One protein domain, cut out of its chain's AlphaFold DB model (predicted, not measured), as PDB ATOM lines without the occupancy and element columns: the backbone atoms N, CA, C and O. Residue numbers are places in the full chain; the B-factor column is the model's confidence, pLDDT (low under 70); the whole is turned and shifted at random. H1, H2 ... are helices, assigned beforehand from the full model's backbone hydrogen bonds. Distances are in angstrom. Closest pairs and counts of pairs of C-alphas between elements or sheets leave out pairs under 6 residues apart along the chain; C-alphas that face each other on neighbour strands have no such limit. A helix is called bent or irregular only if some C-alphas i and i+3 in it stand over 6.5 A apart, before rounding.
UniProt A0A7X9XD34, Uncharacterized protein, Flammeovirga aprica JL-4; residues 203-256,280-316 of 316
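What this domain is: This is residues 203 to 256 and 280 to 316 of the 316 residues of an uncharacterized protein of Flammeovirga aprica JL-4 (UniProt A0A7X9XD34). What is the shape? Helix H5 packs on both H2 and H3 in a crossed cluster, H1 packs on the other side of H2, and the long kinked helix H4 meets H3 and sticks out with residues 280 to 289. What is it made of? The printed part has 91 residues with five named helices, H1 to H5 in chain order, and no named strand: all helix. How large is it? It is compact, with a radius of gyration of the C-alphas of 13.1 A and spans of 33 by 31 by 26 A.

How they stand to each other: What does the longest helix touch? H4, residues 280 to 302, touches H3, residues 238 to 250, through its residues 293 to 301 alone and residues 249 to 250 of H3 alone. Their closest C-alphas, Ile 249 and Lys 297, are 6.9 A apart, and their lines are about perpendicular at 78 degrees. What does H5, residues 304 to 314, touch? It touches H3, closest C-alphas Lys 238 and Val 313 at 5.0 A, at a steep tilt of 54 degrees, opposite ways. It touches H2, residues 223 to 235, closest C-alphas Gly 229 and Leu 305 at 5.7 A, at a shallow tilt of 24 degrees, the same way. Where is H1, residues 203 to 209? It forms a hairpin with H2, closest C-alphas Asn 206 and Ile 231 at 6.5 A, and is apart from H3, H4 and H5. How are the backbones? Every O i to N i+4 pair is within hydrogen-bond range in H1 and H5, against 8 of 9 in H2, 6 of 9 in H3 and 16 of 19 in H4.

Where its parts are: Where does H4 run? It spans 30.8 A from C-alpha 280 at (199.656, 211.875, 311.218), with a kink of 81 degrees near residue 296. It is irregular, C-alphas 295 and 298 being 8.1 A apart; H3 only just is, with 6.54 A between C-alphas 244 and 247. How long are the others? H2 measures 18.3 A, H3 15.6 A, H5 15.5 A, ending at (193.281, 208.243, 279.336), and H1 9.9 A.

The domain as a whole: Is there a cut? Residues 257 to 279 are not printed, and C-alphas 256 and 280 are 30.4 A apart. Which link is long? H1 to H2 is long, with 13 residues. Where is confidence low? Residues 211, 214, 253 to 256, 280 to 296 and 316 have pLDDT under 70.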
ATOM      1  N   GLU A 203     176.726 211.726 295.339       89.38
ATOM      2  CA  GLU A 203     177.441 212.219 296.517       89.38
ATOM      3  C   GLU A 203     177.262 211.258 297.692       89.38
ATOM      4  O   GLU A 203     178.257 210.778 298.238       89.38
ATOM      5  N   LYS A 204     176.021 210.861 298.001       91.12
ATOM      6  CA  LYS A 204     175.768 209.866 299.054       91.12
ATOM      7  C   LYS A 204     176.338 208.499 298.728       91.12
ATOM      8  O   LYS A 204     176.857 207.826 299.615       91.12
ATOM      9  N   VAL A 205     176.274 208.070 297.466       91.75
ATOM     10  CA  VAL A 205     176.914 206.802 297.079       91.75
ATOM     11  C   VAL A 205     178.427 206.879 297.309       91.75
ATOM     12  O   VAL A 205     179.002 205.941 297.854       91.75
ATOM     13  N   ASN A 206     179.071 207.994 296.953       88.12
ATOM     14  CA  ASN A 206     180.493 208.212 297.211       88.12
ATOM     15  C   ASN A 206     180.801 208.176 298.715       88.12
ATOM     16  O   ASN A 206     181.713 207.458 299.111       88.12
ATOM     17  N   GLU A 207     180.025 208.858 299.561       85.50
ATOM     18  CA  GLU A 207     180.170 208.796 301.028       85.50
ATOM     19  C   GLU A 207     180.109 207.354 301.559       85.50
ATOM     20  O   GLU A 207     180.955 206.941 302.353       85.50
ATOM     21  N   LEU A 208     179.160 206.550 301.067       84.31
ATOM     22  CA  LEU A 208     179.008 205.144 301.454       84.31
ATOM     23  C   LEU A 208     180.090 204.214 300.881       84.31
ATOM     24  O   LEU A 208     180.234 203.094 301.372       84.31
ATOM     25  N   LEU A 209     180.833 204.640 299.858       82.44
ATOM     26  CA  LEU A 209     181.897 203.856 299.219       82.44
ATOM     27  C   LEU A 209     183.309 204.268 299.645       82.44
ATOM     28  O   LEU A 209     184.246 203.513 299.388       82.44
ATOM     29  N   GLN A 210     183.484 205.413 300.313       75.94
ATOM     30  CA  GLN A 210     184.802 205.975 300.645       75.94
ATOM     31  C   GLN A 210     185.756 204.980 301.320       75.94
ATOM     32  O   GLN A 210     186.939 204.954 300.990       75.94
ATOM     33  N   TYR A 211     185.250 204.134 302.217       68.50
ATOM     34  CA  TYR A 211     186.058 203.131 302.920       68.50
ATOM     35  C   TYR A 211     186.199 201.803 302.146       68.50
ATOM     36  O   TYR A 211     187.029 200.988 302.525       68.50
ATOM     37  N   LYS A 212     185.432 201.583 301.062       74.12
ATOM     38  CA  LYS A 212     185.470 200.358 300.233       74.12
ATOM     39  C   LYS A 212     186.283 200.472 298.958       74.12
ATOM     40  O   LYS A 212     186.639 199.443 298.400       74.12
ATOM     41  N   TYR A 213     186.569 201.676 298.460       74.44
ATOM     42  CA  TYR A 213     187.256 201.821 297.167       74.44
ATOM     43  C   TYR A 213     188.564 201.035 297.083       74.44
ATOM     44  O   TYR A 213     188.890 200.518 296.017       74.44
ATOM     45  N   PHE A 214     189.296 200.939 298.194       69.31
ATOM     46  CA  PHE A 214     190.518 200.152 298.248       69.31
ATOM     47  C   PHE A 214     190.241 198.647 298.183       69.31
ATOM     48  O   PHE A 214     190.823 197.967 297.346       69.31
ATOM     49  N   ASP A 215     189.314 198.141 298.997       71.12
ATOM     50  CA  ASP A 215     188.950 196.720 299.018       71.12
ATOM     51  C   ASP A 215     188.415 196.253 297.654       71.12
ATOM     52  O   ASP A 215     188.811 195.204 297.147       71.12
ATOM     53  N   LEU A 216     187.616 197.093 296.987       75.06
ATOM     54  CA  LEU A 216     187.063 196.824 295.656       75.06
ATOM     55  C   LEU A 216     188.133 196.664 294.560       75.06
ATOM     56  O   LEU A 216     187.842 196.087 293.511       75.06
ATOM     57  N   LEU A 217     189.371 197.126 294.777       72.12
ATOM     58  CA  LEU A 217     190.490 196.867 293.860       72.12
ATOM     59  C   LEU A 217     190.982 195.415 293.913       72.12
ATOM     60  O   LEU A 217     191.687 194.987 293.003       72.12
ATOM     61  N   PHE A 218     190.638 194.653 294.948       70.25
ATOM     62  CA  PHE A 218     191.030 193.247 295.093       70.25
ATOM     63  C   PHE A 218     189.878 192.277 294.835       70.25
ATOM     64  O   PHE A 218     190.098 191.071 294.734       70.25
ATOM     65  N   GLU A 219     188.655 192.789 294.723       71.44
ATOM     66  CA  GLU A 219     187.474 191.986 294.442       71.44
ATOM     67  C   GLU A 219     187.310 191.705 292.943       71.44
ATOM     68  O   GLU A 219     187.671 192.509 292.076       71.44
ATOM     69  N   GLU A 220     186.706 190.556 292.627       70.88
ATOM     70  CA  GLU A 220     186.229 190.281 291.273       70.88
ATOM     71  C   GLU A 220     185.117 191.269 290.870       70.88
ATOM     72  O   GLU A 220     184.552 192.012 291.680       70.88
ATOM     73  N   THR A 221     184.798 191.311 289.577       71.38
ATOM     74  CA  THR A 221     183.776 192.219 289.057       71.38
ATOM     75  C   THR A 221     182.386 191.841 289.582       71.38
ATOM     76  O   THR A 221     181.738 190.938 289.056       71.38
ATOM     77  N   TYR A 222     181.901 192.593 290.570       73.56
ATOM     78  CA  TYR A 222     180.536 192.522 291.104       73.56
ATOM     79  C   TYR A 222     179.778 193.846 290.918       73.56
ATOM     80  O   TYR A 222     180.352 194.867 290.526       73.56
ATOM     81  N   THR A 223     178.471 193.847 291.206       73.75
ATOM     82  CA  THR A 223     177.582 195.014 291.057       73.75
ATOM     83  C   THR A 223     178.127 196.259 291.765       73.75
ATOM     84  O   THR A 223     178.203 197.319 291.145       73.75
ATOM     85  N   THR A 224     178.588 196.129 293.014       78.69
ATOM     86  CA  THR A 224     179.164 197.239 293.798       78.69
ATOM     87  C   THR A 224     180.442 197.789 293.157       78.69
ATOM     88  O   THR A 224     180.645 199.000 293.124       78.69
ATOM     89  N   ASN A 225     181.260 196.923 292.552       80.94
ATOM     90  CA  ASN A 225     182.498 197.293 291.864       80.94
ATOM     91  C   ASN A 225     182.217 198.127 290.591       80.94
ATOM     92  O   ASN A 225     182.851 199.151 290.333       80.94
ATOM     93  N   SER A 226     181.178 197.745 289.838       86.62
ATOM     94  CA  SER A 226     180.685 198.509 288.681       86.62
ATOM     95  C   SER A 226     180.122 199.879 289.079       86.62
ATOM     96  O   SER A 226     180.476 200.892 288.469       86.62
ATOM     97  N   ILE A 227     179.304 199.933 290.139       90.19
ATOM     98  CA  ILE A 227     178.774 201.190 290.688       90.19
ATOM     99  C   ILE A 227     179.927 202.102 291.118       90.19
ATOM    100  O   ILE A 227     179.978 203.256 290.697       90.19
ATOM    101  N   ALA A 228     180.896 201.585 291.877       87.81
ATOM    102  CA  ALA A 228     182.059 202.344 292.332       87.81
ATOM    103  C   ALA A 228     182.839 202.979 291.173       87.81
ATOM    104  O   ALA A 228     183.177 204.164 291.234       87.81
ATOM    105  N   GLY A 229     183.059 202.223 290.093       88.81
ATOM    106  CA  GLY A 229     183.710 202.727 288.888       88.81
ATOM    107  C   GLY A 229     182.957 203.884 288.231       88.81
ATOM    108  O   GLY A 229     183.595 204.829 287.775       88.81
ATOM    109  N   GLN A 230     181.622 203.851 288.198       92.06
ATOM    110  CA  GLN A 230     180.820 204.958 287.661       92.06
ATOM    111  C   GLN A 230     180.831 206.178 288.578       92.06
ATOM    112  O   GLN A 230     181.049 207.293 288.112       92.06
ATOM    113  N   ILE A 231     180.680 205.974 289.887       92.56
ATOM    114  CA  ILE A 231     180.693 207.068 290.864       92.56
ATOM    115  C   ILE A 231     182.008 207.840 290.810       92.56
ATOM    116  O   ILE A 231     181.994 209.068 290.780       92.56
ATOM    117  N   LEU A 232     183.144 207.142 290.723       89.31
ATOM    118  CA  LEU A 232     184.441 207.804 290.616       89.31
ATOM    119  C   LEU A 232     184.528 208.717 289.379       89.31
ATOM    120  O   LEU A 232     185.098 209.801 289.477       89.31
ATOM    121  N   LYS A 233     183.942 208.313 288.243       91.31
ATOM    122  CA  LYS A 233     183.934 209.089 286.986       91.31
ATOM    123  C   LYS A 233     183.023 210.313 287.034       91.31
ATOM    124  O   LYS A 233     183.337 211.317 286.403       91.31
ATOM    125  N   GLU A 234     181.897 210.201 287.732       92.19
ATOM    126  CA  GLU A 234     180.906 211.274 287.852       92.19
ATOM    127  C   GLU A 234     181.329 212.323 288.889       92.19
ATOM    128  O   GLU A 234     181.175 213.521 288.664       92.19
ATOM    129  N   VAL A 235     181.895 211.887 290.020       87.44
ATOM    130  CA  VAL A 235     182.212 212.768 291.157       87.44
ATOM    131  C   VAL A 235     183.584 213.429 291.016       87.44
ATOM    132  O   VAL A 235     183.758 214.588 291.401       87.44
ATOM    133  N   TYR A 236     184.579 212.727 290.465       87.69
ATOM    134  CA  TYR A 236     185.954 213.220 290.419       87.69
ATOM    135  C   TYR A 236     186.418 213.528 288.998       87.69
ATOM    136  O   TYR A 236     186.230 212.766 288.055       87.69
ATOM    137  N   SER A 237     187.134 214.646 288.852       90.56
ATOM    138  CA  SER A 237     187.763 215.000 287.577       90.56
ATOM    139  C   SER A 237     188.833 213.983 287.156       90.56
ATOM    140  O   SER A 237     189.539 213.418 287.996       90.56
ATOM    141  N   LYS A 238     189.058 213.837 285.841       93.94
ATOM    142  CA  LYS A 238     190.166 213.023 285.294       93.94
ATOM    143  C   LYS A 238     191.519 213.375 285.923       93.94
ATOM    144  O   LYS A 238     192.301 212.482 286.228       93.94
ATOM    145  N   ALA A 239     191.791 214.665 286.148       90.06
ATOM    146  CA  ALA A 239     193.038 215.122 286.764       90.06
ATOM    147  C   ALA A 239     193.176 214.653 288.222       90.06
ATOM    148  O   ALA A 239     194.263 214.255 288.641       90.06
ATOM    149  N   TYR A 240     192.073 214.666 288.976       88.62
ATOM    150  CA  TYR A 240     192.033 214.153 290.341       88.62
ATOM    151  C   TYR A 240     192.282 212.641 290.365       88.62
ATOM    152  O   TYR A 240     193.191 212.187 291.056       88.62
ATOM    153  N   LEU A 241     191.535 211.875 289.563       86.19
ATOM    154  CA  LEU A 241     191.680 210.418 289.483       86.19
ATOM    155  C   LEU A 241     193.082 210.019 289.019       86.19
ATOM    156  O   LEU A 241     193.693 209.122 289.590       86.19
ATOM    157  N   LYS A 242     193.649 210.736 288.045       87.50
ATOM    158  CA  LYS A 242     195.035 210.520 287.633       87.50
ATOM    159  C   LYS A 242     195.996 210.692 288.812       87.50
ATOM    160  O   LYS A 242     196.761 209.783 289.106       87.50
ATOM    161  N   LYS A 243     195.928 211.831 289.506       79.06
ATOM    162  CA  LYS A 243     196.870 212.186 290.576       79.06
ATOM    163  C   LYS A 243     196.751 211.295 291.813       79.06
ATOM    164  O   LYS A 243     197.767 210.993 292.433       79.06
ATOM    165  N   TYR A 244     195.532 210.937 292.207       76.56
ATOM    166  CA  TYR A 244     195.264 210.309 293.506       76.56
ATOM    167  C   TYR A 244     194.847 208.837 293.422       76.56
ATOM    168  O   TYR A 244     194.834 208.176 294.453       76.56
ATOM    169  N   PHE A 245     194.542 208.317 292.230       78.62
ATOM    170  CA  PHE A 245     194.148 206.919 292.032       78.62
ATOM    171  C   PHE A 245     195.145 206.173 291.132       78.62
ATOM    172  O   PHE A 245     195.715 205.168 291.543       78.62
ATOM    173  N   ILE A 246     195.417 206.695 289.929       83.75
ATOM    174  CA  ILE A 246     196.256 206.017 288.924       83.75
ATOM    175  C   ILE A 246     197.754 206.157 289.217       83.75
ATOM    176  O   ILE A 246     198.444 205.151 289.387       83.75
ATOM    177  N   ASP A 247     198.258 207.392 289.298       80.00
ATOM    178  CA  ASP A 247     199.686 207.677 289.477       80.00
ATOM    179  C   ASP A 247     200.258 206.976 290.731       80.00
ATOM    180  O   ASP A 247     201.353 206.415 290.634       80.00
ATOM    181  N   PRO A 248     199.567 206.924 291.893       76.44
ATOM    182  CA  PRO A 248     200.072 206.203 293.059       76.44
ATOM    183  C   PRO A 248     200.314 204.715 292.794       76.44
ATOM    184  O   PRO A 248     201.348 204.206 293.210       76.44
ATOM    185  N   ILE A 249     199.420 204.033 292.064       76.56
ATOM    186  CA  ILE A 249     199.536 202.597 291.763       76.56
ATOM    187  C   ILE A 249     200.620 202.343 290.703       76.56
ATOM    188  O   ILE A 249     201.440 201.433 290.839       76.56
ATOM    189  N   GLN A 250     200.683 203.169 289.655       79.69
ATOM    190  CA  GLN A 250     201.703 203.026 288.608       79.69
ATOM    191  C   GLN A 250     203.126 203.242 289.147       79.69
ATOM    192  O   GLN A 250     204.051 202.526 288.750       79.69
ATOM    193  N   ASN A 251     203.290 204.180 290.087       74.81
ATOM    194  CA  ASN A 251     204.579 204.549 290.679       74.81
ATOM    195  C   ASN A 251     205.053 203.611 291.803       74.81
ATOM    196  O   ASN A 251     206.139 203.822 292.350       74.81
ATOM    197  N   ILE A 252     204.291 202.568 292.147       70.00
ATOM    198  CA  ILE A 252     204.762 201.509 293.045       70.00
ATOM    199  C   ILE A 252     206.016 200.870 292.422       70.00
ATOM    200  O   ILE A 252     205.973 200.392 291.287       70.00
ATOM    201  N   SER A 253     207.144 200.857 293.138       62.66
ATOM    202  CA  SER A 253     208.395 200.267 292.642       62.66
ATOM    203  C   SER A 253     208.232 198.767 292.373       62.66
ATOM    204  O   SER A 253     207.791 198.043 293.265       62.66
ATOM    205  N   ASP A 254     208.635 198.293 291.192       54.38
ATOM    206  CA  ASP A 254     208.587 196.870 290.834       54.38
ATOM    207  C   ASP A 254     209.593 196.070 291.681       54.38
ATOM    208  O   ASP A 254     210.770 195.958 291.332       54.38
ATOM    209  N   VAL A 255     209.158 195.493 292.802       48.59
ATOM    210  CA  VAL A 255     209.969 194.509 293.528       48.59
ATOM    211  C   VAL A 255     209.643 193.127 292.971       48.59
ATOM    212  O   VAL A 255     208.589 192.559 293.235       48.59
ATOM    213  N   LYS A 256     210.564 192.566 292.183       44.88
ATOM    214  CA  LYS A 256     210.547 191.144 291.817       44.88
ATOM    215  C   LYS A 256     211.058 190.325 293.000       44.88
ATOM    216  O   LYS A 256     212.264 190.103 293.076       44.88
ATOM    217  N   THR A 280     198.386 212.568 310.935       38.06
ATOM    218  CA  THR A 280     199.656 211.875 311.218       38.06
ATOM    219  C   THR A 280     199.563 210.359 311.075       38.06
ATOM    220  O   THR A 280     200.511 209.738 310.584       38.06
ATOM    221  N   ASP A 281     198.416 209.768 311.407       42.28
ATOM    222  CA  ASP A 281     198.175 208.334 311.220       42.28
ATOM    223  C   ASP A 281     198.049 207.994 309.730       42.28
ATOM    224  O   ASP A 281     198.630 207.016 309.257       42.28
ATOM    225  N   LYS A 282     197.473 208.910 308.938       41.62
ATOM    226  CA  LYS A 282     197.408 208.826 307.471       41.62
ATOM    227  C   LYS A 282     198.785 208.630 306.822       41.62
ATOM    228  O   LYS A 282     198.932 207.809 305.920       41.62
ATOM    229  N   VAL A 283     199.813 209.358 307.268       41.09
ATOM    230  CA  VAL A 283     201.170 209.299 306.678       41.09
ATOM    231  C   VAL A 283     201.892 207.991 307.015       41.09
ATOM    232  O   VAL A 283     202.635 207.464 306.181       41.09
ATOM    233  N   LYS A 284     201.676 207.450 308.217       40.00
ATOM    234  CA  LYS A 284     202.261 206.173 308.641       40.00
ATOM    235  C   LYS A 284     201.609 205.000 307.900       40.00
ATOM    236  O   LYS A 284     202.329 204.189 307.316       40.00
ATOM    237  N   SER A 285     200.282 205.010 307.776       42.59
ATOM    238  CA  SER A 285     199.534 204.034 306.980       42.59
ATOM    239  C   SER A 285     199.889 204.092 305.496       42.59
ATOM    240  O   SER A 285     200.000 203.049 304.871       42.59
ATOM    241  N   ILE A 286     200.155 205.273 304.919       45.06
ATOM    242  CA  ILE A 286     200.627 205.387 303.525       45.06
ATOM    243  C   ILE A 286     201.945 204.627 303.315       45.06
ATOM    244  O   ILE A 286     202.129 204.011 302.267       45.06
ATOM    245  N   LYS A 287     202.873 204.635 304.283       45.81
ATOM    246  CA  LYS A 287     204.131 203.875 304.168       45.81
ATOM    247  C   LYS A 287     203.905 202.366 304.246       45.81
ATOM    248  O   LYS A 287     204.483 201.642 303.446       45.81
ATOM    249  N   GLU A 288     203.064 201.908 305.164       49.91
ATOM    250  CA  GLU A 288     202.726 200.487 305.333       49.91
ATOM    251  C   GLU A 288     201.919 199.957 304.134       49.91
ATOM    252  O   GLU A 288     202.234 198.904 303.580       49.91
ATOM    253  N   LEU A 289     200.964 200.754 303.650       50.41
ATOM    254  CA  LEU A 289     200.212 200.517 302.423       50.41
ATOM    255  C   LEU A 289     201.159 200.440 301.226       50.41
ATOM    256  O   LEU A 289     201.051 199.505 300.452       50.41
ATOM    257  N   ASN A 290     202.134 201.346 301.098       50.38
ATOM    258  CA  ASN A 290     203.126 201.296 300.018       50.38
ATOM    259  C   ASN A 290     203.939 199.991 300.009       50.38
ATOM    260  O   ASN A 290     204.276 199.514 298.928       50.38
ATOM    261  N   GLU A 291     204.243 199.392 301.163       53.84
ATOM    262  CA  GLU A 291     204.932 198.094 301.218       53.84
ATOM    263  C   GLU A 291     204.015 196.927 300.808       53.84
ATOM    264  O   GLU A 291     204.433 196.064 300.038       53.84
ATOM    265  N   VAL A 292     202.743 196.928 301.220       53.62
ATOM    266  CA  VAL A 292     201.747 195.932 300.771       53.62
ATOM    267  C   VAL A 292     201.436 196.088 299.274       53.62
ATOM    268  O   VAL A 292     201.390 195.118 298.520       53.62
ATOM    269  N   LEU A 293     201.300 197.328 298.809       53.56
ATOM    270  CA  LEU A 293     201.074 197.705 297.417       53.56
ATOM    271  C   LEU A 293     202.223 197.244 296.502       53.56
ATOM    272  O   LEU A 293     201.956 196.793 295.388       53.56
ATOM    273  N   LYS A 294     203.485 197.285 296.965       58.97
ATOM    274  CA  LYS A 294     204.644 196.716 296.237       58.97
ATOM    275  C   LYS A 294     204.480 195.230 295.941       58.97
ATOM    276  O   LYS A 294     204.875 194.793 294.864       58.97
ATOM    277  N   ILE A 295     203.881 194.479 296.861       56.19
ATOM    278  CA  ILE A 295     203.642 193.038 296.718       56.19
ATOM    279  C   ILE A 295     202.480 192.781 295.742       56.19
ATOM    280  O   ILE A 295     202.552 191.866 294.925       56.19
ATOM    281  N   CYS A 296     201.444 193.622 295.766       64.31
ATOM    282  CA  CYS A 296     200.194 193.397 295.031       64.31
ATOM    283  C   CYS A 296     200.022 194.227 293.745       64.31
ATOM    284  O   CYS A 296     198.955 194.190 293.134       64.31
ATOM    285  N   LYS A 297     201.042 194.977 293.296       73.25
ATOM    286  CA  LYS A 297     200.947 195.899 292.142       73.25
ATOM    287  C   LYS A 297     200.319 195.260 290.899       73.25
ATOM    288  O   LYS A 297     199.468 195.869 290.251       73.25
ATOM    289  N   LYS A 298     200.740 194.037 290.560       72.75
ATOM    290  CA  LYS A 298     200.219 193.302 289.398       72.75
ATOM    291  C   LYS A 298     198.711 193.063 289.520       72.75
ATOM    292  O   LYS A 298     197.992 193.269 288.545       72.75
ATOM    293  N   ASP A 299     198.256 192.670 290.704       70.69
ATOM    294  CA  ASP A 299     196.855 192.345 290.963       70.69
ATOM    295  C   ASP A 299     195.996 193.614 290.911       70.69
ATOM    296  O   ASP A 299     194.988 193.645 290.208       70.69
ATOM    297  N   LEU A 300     196.477 194.709 291.505       72.81
ATOM    298  CA  LEU A 300     195.825 196.022 291.472       72.81
ATOM    299  C   LEU A 300     195.633 196.562 290.055       72.81
ATOM    300  O   LEU A 300     194.528 196.964 289.697       72.81
ATOM    301  N   ILE A 301     196.685 196.536 289.230       82.81
ATOM    302  CA  ILE A 301     196.614 196.985 287.830       82.81
ATOM    303  C   ILE A 301     195.707 196.058 287.009       82.81
ATOM    304  O   ILE A 301     195.064 196.472 286.043       82.81
ATOM    305  N   SER A 302     195.632 194.780 287.386       81.25
ATOM    306  CA  SER A 302     194.752 193.822 286.724       81.25
ATOM    307  C   SER A 302     193.278 193.948 287.128       81.25
ATOM    308  O   SER A 302     192.428 193.434 286.388       81.25
ATOM    309  N   SER A 303     192.984 194.646 288.231       83.19
ATOM    310  CA  SER A 303     191.640 194.787 288.792       83.19
ATOM    311  C   SER A 303     190.675 195.500 287.850       83.19
ATOM    312  O   SER A 303     191.053 196.343 287.028       83.19
ATOM    313  N   TYR A 304     189.394 195.155 287.976       87.38
ATOM    314  CA  TYR A 304     188.341 195.747 287.160       87.38
ATOM    315  C   TYR A 304     188.203 197.251 287.406       87.38
ATOM    316  O   TYR A 304     188.145 198.029 286.450       87.38
ATOM    317  N   LEU A 305     188.182 197.662 288.679       84.50
ATOM    318  CA  LEU A 305     188.029 199.063 289.057       84.50
ATOM    319  C   LEU A 305     189.184 199.905 288.519       84.50
ATOM    320  O   LEU A 305     188.943 200.930 287.885       84.50
ATOM    321  N   TYR A 306     190.428 199.445 288.695       87.94
ATOM    322  CA  TYR A 306     191.599 200.150 288.181       87.94
ATOM    323  C   TYR A 306     191.516 200.350 286.670       87.94
ATOM    324  O   TYR A 306     191.592 201.487 286.210       87.94
ATOM    325  N   LYS A 307     191.276 199.281 285.900       90.88
ATOM    326  CA  LYS A 307     191.146 199.365 284.435       90.88
ATOM    327  C   LYS A 307     190.041 200.325 284.012       90.88
ATOM    328  O   LYS A 307     190.239 201.155 283.133       90.88
ATOM    329  N   THR A 308     188.901 200.265 284.694       90.88
ATOM    330  CA  THR A 308     187.740 201.121 284.426       90.88
ATOM    331  C   THR A 308     188.060 202.610 284.604       90.88
ATOM    332  O   THR A 308     187.561 203.446 283.840       90.88
ATOM    333  N   ILE A 309     188.872 202.955 285.608       92.25
ATOM    334  CA  ILE A 309     189.315 204.331 285.865       92.25
ATOM    335  C   ILE A 309     190.468 204.729 284.945       92.25
ATOM    336  O   ILE A 309     190.457 205.841 284.421       92.25
ATOM    337  N   GLU A 310     191.421 203.832 284.704       93.56
ATOM    338  CA  GLU A 310     192.553 204.047 283.801       93.56
ATOM    339  C   GLU A 310     192.063 204.388 282.390       93.56
ATOM    340  O   GLU A 310     192.436 205.425 281.834       93.56
ATOM    341  N   GLU A 311     191.145 203.583 281.853       93.94
ATOM    342  CA  GLU A 311     190.497 203.836 280.570       93.94
ATOM    343  C   GLU A 311     189.848 205.222 280.549       93.94
ATOM    344  O   GLU A 311     190.126 206.017 279.655       93.94
ATOM    345  N   TYR A 312     189.037 205.567 281.552       93.50
ATOM    346  CA  TYR A 312     188.364 206.867 281.611       93.50
ATOM    347  C   TYR A 312     189.339 208.053 281.655       93.50
ATOM    348  O   TYR A 312     189.147 209.040 280.939       93.50
ATOM    349  N   VAL A 313     190.393 207.955 282.467       92.88
ATOM    350  CA  VAL A 313     191.412 209.002 282.617       92.88
ATOM    351  C   VAL A 313     192.166 209.234 281.307       92.88
ATOM    352  O   VAL A 313     192.423 210.389 280.960       92.88
ATOM    353  N   PHE A 314     192.489 208.168 280.568       92.25
ATOM    354  CA  PHE A 314     193.281 208.243 279.336       92.25
ATOM    355  C   PHE A 314     192.455 208.309 278.041       92.25
ATOM    356  O   PHE A 314     193.023 208.534 276.969       92.25
ATOM    357  N   THR A 315     191.128 208.170 278.108       88.25
ATOM    358  CA  THR A 315     190.250 208.402 276.952       88.25
ATOM    359  C   THR A 315     190.287 209.887 276.578       88.25
ATOM    360  O   THR A 315     190.139 210.742 277.457       88.25
ATOM    361  N   LYS A 316     190.500 210.182 275.288       58.28
ATOM    362  CA  LYS A 316     190.590 211.550 274.745       58.28
ATOM    363  C   LYS A 316     189.317 212.357 274.946       58.28
ATOM    364  O   LYS A 316     188.224 211.784 274.758       58.28
TER     365      LYS A 316